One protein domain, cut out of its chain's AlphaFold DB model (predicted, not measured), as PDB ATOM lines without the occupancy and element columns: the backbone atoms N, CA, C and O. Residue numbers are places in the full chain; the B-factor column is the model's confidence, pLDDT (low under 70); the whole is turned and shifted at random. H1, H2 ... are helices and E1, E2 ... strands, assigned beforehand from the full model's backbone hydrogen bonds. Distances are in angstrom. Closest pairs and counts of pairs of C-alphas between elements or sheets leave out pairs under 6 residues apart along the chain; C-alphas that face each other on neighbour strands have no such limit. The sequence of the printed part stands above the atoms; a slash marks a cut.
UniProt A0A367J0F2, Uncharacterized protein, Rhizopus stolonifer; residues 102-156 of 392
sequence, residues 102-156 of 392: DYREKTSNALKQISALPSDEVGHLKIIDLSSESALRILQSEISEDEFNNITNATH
ATOM      1  N   ASP A 102     -27.368 -15.590  27.094       86.38
ATOM      2  CA  ASP A 102     -27.431 -16.063  25.696       86.38
ATOM      3  C   ASP A 102     -26.289 -17.045  25.374       86.38
ATOM      4  O   ASP A 102     -26.514 -18.122  24.815       86.38
ATOM      5  N   TYR A 103     -25.059 -16.733  25.803       88.75
ATOM      6  CA  TYR A 103     -23.917 -17.642  25.671       88.75
ATOM      7  C   TYR A 103     -24.177 -18.996  26.349       88.75
ATOM      8  O   TYR A 103     -23.894 -20.051  25.772       88.75
ATOM      9  N   ARG A 104     -24.702 -18.987  27.581       88.19
ATOM     10  CA  ARG A 104     -24.959 -20.223  28.331       88.19
ATOM     11  C   ARG A 104     -26.064 -21.051  27.708       88.19
ATOM     12  O   ARG A 104     -25.924 -22.270  27.653       88.19
ATOM     13  N   GLU A 105     -27.127 -20.413  27.239       92.25
ATOM     14  CA  GLU A 105     -28.219 -21.106  26.563       92.25
ATOM     15  C   GLU A 105     -27.713 -21.811  25.298       92.25
ATOM     16  O   GLU A 105     -27.876 -23.026  25.162       92.25
ATOM     17  N   LYS A 106     -26.995 -21.088  24.431       93.00
ATOM     18  CA  LYS A 106     -26.400 -21.636  23.199       93.00
ATOM     19  C   LYS A 106     -25.403 -22.754  23.473       93.00
ATOM     20  O   LYS A 106     -25.489 -23.829  22.886       93.00
ATOM     21  N   THR A 107     -24.502 -22.555  24.432       92.38
ATOM     22  CA  THR A 107     -23.522 -23.587  24.806       92.38
ATOM     23  C   THR A 107     -24.212 -24.809  25.426       92.38
ATOM     24  O   THR A 107     -23.805 -25.945  25.186       92.38
ATOM     25  N   SER A 108     -25.299 -24.615  26.182       93.31
ATOM     26  CA  SER A 108     -26.110 -25.721  26.697       93.31
ATOM     27  C   SER A 108     -26.859 -26.460  25.587       93.31
ATOM     28  O   SER A 108     -27.032 -27.674  25.698       93.31
ATOM     29  N   ASN A 109     -27.309 -25.769  24.538       93.75
ATOM     30  CA  ASN A 109     -27.933 -26.394  23.373       93.75
ATOM     31  C   ASN A 109     -26.913 -27.210  22.573       93.75
ATOM     32  O   ASN A 109     -27.200 -28.362  22.236       93.75
ATOM     33  N   ALA A 110     -25.702 -26.677  22.381       94.38
ATOM     34  CA  ALA A 110     -24.583 -27.420  21.809       94.38
ATOM     35  C   ALA A 110     -24.303 -28.698  22.612       94.38
ATOM     36  O   ALA A 110     -24.272 -29.788  22.049       94.38
ATOM     37  N   LEU A 111     -24.189 -28.594  23.941       95.19
ATOM     38  CA  LEU A 111     -23.954 -29.740  24.820       95.19
ATOM     39  C   LEU A 111     -25.040 -30.822  24.680       95.19
ATOM     40  O   LEU A 111     -24.707 -32.001  24.597       95.19
ATOM     41  N   LYS A 112     -26.326 -30.446  24.610       94.75
ATOM     42  CA  LYS A 112     -27.426 -31.408  24.398       94.75
ATOM     43  C   LYS A 112     -27.246 -32.179  23.090       94.75
ATOM     44  O   LYS A 112     -27.359 -33.402  23.088       94.75
ATOM     45  N   GLN A 113     -26.930 -31.483  22.000       94.25
ATOM     46  CA  GLN A 113     -26.693 -32.111  20.697       94.25
ATOM     47  C   GLN A 113     -25.450 -33.012  20.712       94.25
ATOM     48  O   GLN A 113     -25.494 -34.135  20.216       94.25
ATOM     49  N   ILE A 114     -24.366 -32.548  21.336       94.75
ATOM     50  CA  ILE A 114     -23.102 -33.286  21.456       94.75
ATOM     51  C   ILE A 114     -23.291 -34.563  22.275       94.75
ATOM     52  O   ILE A 114     -22.834 -35.617  21.851       94.75
ATOM     53  N   SER A 115     -24.033 -34.503  23.385       93.50
ATOM     54  CA  SER A 115     -24.298 -35.667  24.246       93.50
ATOM     55  C   SER A 115     -25.095 -36.789  23.564       93.50
ATOM     56  O   SER A 115     -25.139 -37.912  24.059       93.50
ATOM     57  N   ALA A 116     -25.732 -36.498  22.425       92.19
ATOM     58  CA  ALA A 116     -26.436 -37.486  21.614       92.19
ATOM     59  C   ALA A 116     -25.534 -38.148  20.552       92.19
ATOM     60  O   ALA A 116     -25.976 -39.068  19.858       92.19
ATOM     61  N   LEU A 117     -24.286 -37.691  20.389       91.62
ATOM     62  CA  LEU A 117     -23.354 -38.267  19.427       91.62
ATOM     63  C   LEU A 117     -22.868 -39.648  19.897       91.62
ATOM     64  O   LEU A 117     -22.431 -39.788  21.034       91.62
ATOM     65  N   PRO A 118     -22.802 -40.658  19.008       87.94
ATOM     66  CA  PRO A 118     -22.238 -41.967  19.354       87.94
ATOM     67  C   PRO A 118     -20.757 -41.934  19.757       87.94
ATOM     68  O   PRO A 118     -20.261 -42.886  20.352       87.94
ATOM     69  N   SER A 119     -20.038 -40.878  19.365       86.75
ATOM     70  CA  SER A 119     -18.624 -40.663  19.675       86.75
ATOM     71  C   SER A 119     -18.395 -39.891  20.976       86.75
ATOM     72  O   SER A 119     -17.241 -39.671  21.329       86.75
ATOM     73  N   ASP A 120     -19.453 -39.404  21.628       90.81
ATOM     74  CA  ASP A 120     -19.322 -38.653  22.871       90.81
ATOM     75  C   ASP A 120     -18.962 -39.580  24.040       90.81
ATOM     76  O   ASP A 120     -19.562 -40.637  24.237       90.81
ATOM     77  N   GLU A 121     -17.962 -39.167  24.818       90.94
ATOM     78  CA  GLU A 121     -17.487 -39.900  25.994       90.94
ATOM     79  C   GLU A 121     -17.797 -39.168  27.307       90.94
ATOM     80  O   GLU A 121     -17.658 -39.767  28.373       90.94
ATOM     81  N   VAL A 122     -18.152 -37.878  27.281       95.12
ATOM     82  CA  VAL A 122     -18.191 -37.038  28.497       95.12
ATOM     83  C   VAL A 122     -19.381 -36.076  28.570       95.12
ATOM     84  O   VAL A 122     -19.564 -35.416  29.595       95.12
ATOM     85  N   GLY A 123     -20.238 -36.009  27.552       93.62
ATOM     86  CA  GLY A 123     -21.411 -35.138  27.527       93.62
ATOM     87  C   GLY A 123     -22.428 -35.453  28.624       93.62
ATOM     88  O   GLY A 123     -23.052 -34.531  29.153       93.62
ATOM     89  N   HIS A 124     -22.530 -36.710  29.078       93.06
ATOM     90  CA  HIS A 124     -23.349 -37.082  30.247       93.06
ATOM     91  C   HIS A 124     -22.870 -36.435  31.556       93.06
ATOM     92  O   HIS A 124     -23.650 -36.305  32.496       93.06
ATOM     93  N   LEU A 125     -21.610 -35.987  31.612       95.19
ATOM     94  CA  LEU A 125     -21.039 -35.215  32.720       95.19
ATOM     95  C   LEU A 125     -21.184 -33.700  32.536       95.19
ATOM     96  O   LEU A 125     -20.633 -32.934  33.324       95.19
ATOM     97  N   LYS A 126     -21.923 -33.260  31.511       95.69
ATOM     98  CA  LYS A 126     -22.053 -31.854  31.106       95.69
ATOM     99  C   LYS A 126     -20.719 -31.222  30.677       95.69
ATOM    100  O   LYS A 126     -20.487 -30.037  30.913       95.69
ATOM    101  N   ILE A 127     -19.850 -32.015  30.048       96.38
ATOM    102  CA  ILE A 127     -18.548 -31.583  29.527       96.38
ATOM    103  C   ILE A 127     -18.603 -31.589  28.000       96.38
ATOM    104  O   ILE A 127     -19.074 -32.551  27.401       96.38
ATOM    105  N   ILE A 128     -18.097 -30.530  27.368       96.62
ATOM    106  CA  ILE A 128     -17.918 -30.480  25.914       96.62
ATOM    107  C   ILE A 128     -16.502 -30.954  25.571       96.62
ATOM    108  O   ILE A 128     -15.522 -30.375  26.039       96.62
ATOM    109  N   ASP A 129     -16.389 -31.999  24.751       95.81
ATOM    110  CA  ASP A 129     -15.103 -32.517  24.275       95.81
ATOM    111  C   ASP A 129     -14.642 -31.782  23.009       95.81
ATOM    112  O   ASP A 129     -15.130 -32.037  21.907       95.81
ATOM    113  N   LEU A 130     -13.678 -30.875  23.162       95.12
ATOM    114  CA  LEU A 130     -13.107 -30.093  22.066       95.12
ATOM    115  C   LEU A 130     -12.148 -30.899  21.180       95.12
ATOM    116  O   LEU A 130     -11.715 -30.395  20.148       95.12
ATOM    117  N   SER A 131     -11.818 -32.143  21.532       93.69
ATOM    118  CA  SER A 131     -11.041 -33.031  20.659       93.69
ATOM    119  C   SER A 131     -11.898 -33.792  19.651       93.69
ATOM    120  O   SER A 131     -11.357 -34.424  18.743       93.69
ATOM    121  N   SER A 132     -13.226 -33.726  19.774       94.00
ATOM    122  CA  SER A 132     -14.154 -34.286  18.796       94.00
ATOM    123  C   SER A 132     -14.454 -33.270  17.694       94.00
ATOM    124  O   SER A 132     -15.046 -32.221  17.937       94.00
ATOM    125  N   GLU A 133     -14.108 -33.604  16.447       93.81
ATOM    126  CA  GLU A 133     -14.396 -32.759  15.277       93.81
ATOM    127  C   GLU A 133     -15.898 -32.460  15.136       93.81
ATOM    128  O   GLU A 133     -16.297 -31.339  14.818       93.81
ATOM    129  N   SER A 134     -16.751 -33.448  15.425       94.75
ATOM    130  CA  SER A 134     -18.206 -33.277  15.422       94.75
ATOM    131  C   SER A 134     -18.669 -32.316  16.517       94.75
ATOM    132  O   SER A 134     -19.529 -31.477  16.264       94.75
ATOM    133  N   ALA A 135     -18.086 -32.408  17.716       94.06
ATOM    134  CA  ALA A 135     -18.423 -31.514  18.817       94.06
ATOM    135  C   ALA A 135     -17.981 -30.073  18.539       94.06
ATOM    136  O   ALA A 135     -18.753 -29.148  18.779       94.06
ATOM    137  N   LEU A 136     -16.791 -29.890  17.955       94.31
ATOM    138  CA  LEU A 136     -16.304 -28.582  17.514       94.31
ATOM    139  C   LEU A 136     -17.246 -27.941  16.496       94.31
ATOM    140  O   LEU A 136     -17.611 -26.781  16.660       94.31
ATOM    141  N   ARG A 137     -17.683 -28.694  15.478       95.19
ATOM    142  CA  ARG A 137     -18.618 -28.189  14.459       95.19
ATOM    143  C   ARG A 137     -19.960 -27.775  15.050       95.19
ATOM    144  O   ARG A 137     -20.468 -26.719  14.693       95.19
ATOM    145  N   ILE A 138     -20.518 -28.591  15.948       96.00
ATOM    146  CA  ILE A 138     -21.779 -28.266  16.627       96.00
ATOM    147  C   ILE A 138     -21.600 -27.003  17.468       96.00
ATOM    148  O   ILE A 138     -22.379 -26.066  17.326       96.00
ATOM    149  N   LEU A 139     -20.548 -26.939  18.289       95.31
ATOM    150  CA  LEU A 139     -20.276 -25.767  19.115       95.31
ATOM    151  C   LEU A 139     -20.147 -24.506  18.252       95.31
ATOM    152  O   LEU A 139     -20.837 -23.528  18.517       95.31
ATOM    153  N   GLN A 140     -19.346 -24.558  17.185       95.62
ATOM    154  CA  GLN A 140     -19.140 -23.446  16.254       95.62
ATOM    155  C   GLN A 140     -20.434 -22.992  15.560       95.62
ATOM    156  O   GLN A 140     -20.559 -21.819  15.229       95.62
ATOM    157  N   SER A 141     -21.398 -23.893  15.337       95.81
ATOM    158  CA  SER A 141     -22.698 -23.528  14.759       95.81
ATOM    159  C   SER A 141     -23.664 -22.867  15.747       95.81
ATOM    160  O   SER A 141     -24.586 -22.178  15.317       95.81
ATOM    161  N   GLU A 142     -23.461 -23.064  17.052       95.44
ATOM    162  CA  GLU A 142     -24.368 -22.584  18.103       95.44
ATOM    163  C   GLU A 142     -23.910 -21.254  18.720       95.44
ATOM    164  O   GLU A 142     -24.746 -20.433  19.099       95.44
ATOM    165  N   ILE A 143     -22.598 -21.018  18.828       94.31
ATOM    166  CA  ILE A 143     -22.028 -19.799  19.430       94.31
ATOM    167  C   ILE A 143     -21.420 -18.866  18.375       94.31
ATOM    168  O   ILE A 143     -21.220 -19.248  17.226       94.31
ATOM    169  N   SER A 144     -21.124 -17.618  18.752       94.19
ATOM    170  CA  SER A 144     -20.446 -16.683  17.846       94.19
ATOM    171  C   SER A 144     -19.001 -17.108  17.572       94.19
ATOM    172  O   SER A 144     -18.351 -17.732  18.411       94.19
ATOM    173  N   GLU A 145     -18.473 -16.709  16.413       94.88
ATOM    174  CA  GLU A 145     -17.080 -16.968  16.031       94.88
ATOM    175  C   GLU A 145     -16.086 -16.405  17.061       94.88
ATOM    176  O   GLU A 145     -15.139 -17.088  17.442       94.88
ATOM    177  N   ASP A 146     -16.349 -15.208  17.593       94.25
ATOM    178  CA  ASP A 146     -15.529 -14.601  18.646       94.25
ATOM    179  C   ASP A 146     -15.512 -15.444  19.930       94.25
ATOM    180  O   ASP A 146     -14.452 -15.665  20.516       94.25
ATOM    181  N   GLU A 147     -16.666 -15.955  20.375       93.06
ATOM    182  CA  GLU A 147     -16.733 -16.805  21.571       93.06
ATOM    183  C   GLU A 147     -16.076 -18.162  21.340       93.06
ATOM    184  O   GLU A 147     -15.379 -18.661  22.225       93.06
ATOM    185  N   PHE A 148     -16.247 -18.739  20.152       94.44
ATOM    186  CA  PHE A 148     -15.559 -19.965  19.768       94.44
ATOM    187  C   PHE A 148     -14.040 -19.780  19.827       94.44
ATOM    188  O   PHE A 148     -13.356 -20.540  20.512       94.44
ATOM    189  N   ASN A 149     -13.525 -18.713  19.213       94.25
ATOM    190  CA  ASN A 149     -12.103 -18.378  19.240       94.25
ATOM    191  C   ASN A 149     -11.598 -18.148  20.672       94.25
ATOM    192  O   ASN A 149     -10.524 -18.631  21.025       94.25
ATOM    193  N   ASN A 150     -12.376 -17.483  21.530       93.31
ATOM    194  CA  ASN A 150     -12.010 -17.287  22.934       93.31
ATOM    195  C   ASN A 150     -11.915 -18.611  23.712       93.31
ATOM    196  O   ASN A 150     -10.984 -18.782  24.501       93.31
ATOM    197  N   ILE A 151     -12.826 -19.563  23.480       92.62
ATOM    198  CA  ILE A 151     -12.765 -20.906  24.086       92.62
ATOM    199  C   ILE A 151     -11.535 -21.665  23.580       92.62
ATOM    200  O   ILE A 151     -10.792 -22.250  24.373       92.62
ATOM    201  N   THR A 152     -11.287 -21.649  22.268       92.12
ATOM    202  CA  THR A 152     -10.118 -22.313  21.678       92.12
ATOM    203  C   THR A 152      -8.820 -21.722  22.224       92.12
ATOM    204  O   THR A 152      -7.939 -22.474  22.631       92.12
ATOM    205  N   ASN A 153      -8.731 -20.397  22.349       91.69
ATOM    206  CA  ASN A 153      -7.576 -19.720  22.934       91.69
ATOM    207  C   ASN A 153      -7.400 -20.066  24.420       91.69
ATOM    208  O   ASN A 153      -6.293 -20.368  24.849       91.69
ATOM    209  N   ALA A 154      -8.483 -20.103  25.204       89.19
ATOM    210  CA  ALA A 154      -8.423 -20.485  26.619       89.19
ATOM    211  C   ALA A 154      -7.996 -21.949  26.826       89.19
ATOM    212  O   ALA A 154      -7.406 -22.302  27.847       89.19
ATOM    213  N   THR A 155      -8.301 -22.817  25.864       89.94
ATOM    214  CA  THR A 155      -7.940 -24.238  25.919       89.94
ATOM    215  C   THR A 155      -6.602 -24.537  25.246       89.94
ATOM    216  O   THR A 155      -6.098 -25.645  25.415       89.94
ATOM    217  N   HIS A 156      -5.971 -23.568  24.579       91.50
ATOM    218  CA  HIS A 156      -4.690 -23.738  23.897       91.50
ATOM    219  C   HIS A 156      -3.552 -24.117  24.864       91.50
ATOM    220  O   HIS A 156      -3.596 -23.819  26.060       91.50
TER     221      HIS A 156
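Overview. This is residues 102 to 156 of the 392 residues of an uncharacterized protein of Rhizopus stolonifer (UniProt A0A367J0F2). Two helices, H1 and H2, lie side by side and run opposite ways, with the short strand E1 packed by the later part of H1 and the early part of H2, and a third helix, H3, set aslant by the later part of H2. A long loop, residues 116 to 126, leads from the end of H1 round to E1. The printed part has 55 residues with three named helices and one named strand, in the order H1, E1, H2, H3; the class is mostly helix. The whole is compact, with a radius of gyration of the C-alphas of 10.3 A, and rounded, with spans of 28 by 24 by 17 A.

Arrangement. H1, residues 102 to 115, touches H2, residues 133 to 142, at a shallow tilt of 31 degrees, opposite ways; their closest C-alphas, of Ala 110 and Leu 139, are 5.3 A apart. E1, residues 127 to 129, pairs with no named strand. Its closest C-alpha pair with H1 is Ile 128 and Leu 111, 6.2 A apart, and with H2 it is Asp 129 and Ala 135, 6.5 A apart. H3, residues 145 to 155, is close to H2 but not clearly touching, at a steep tilt of 44 degrees, opposite ways; the closest C-alphas, of Gln 140 and Phe 148, are 6.1 A apart. H1 and H3 are only just apart, their closest C-alphas 8.3 A from each other. E1 and H3 are apart. In H1, H2 and H3 every O i to N i+4 pair is within hydrogen-bond range.

Along the chain. H1 begins at C-alpha 102, (-27.431, -16.063, 25.696), and measures 19.9 A from first to last C-alpha. E1 measures 6.4 A and H2 14.5 A. H3 measures 15.3 A and ends at C-alpha 155, (-7.940, -24.238, 25.919).

Size, cuts and confidence. The C-alphas of Pro 118 and Asp 146, the two farthest apart, are 28.2 A from each other. The link from H1 to E1 is long, with 11 residues; those from E1 to H2 and from H2 to H3 are tight. The printed part has no cut, its mean pLDDT is 93.3, and no printed residue is under 70.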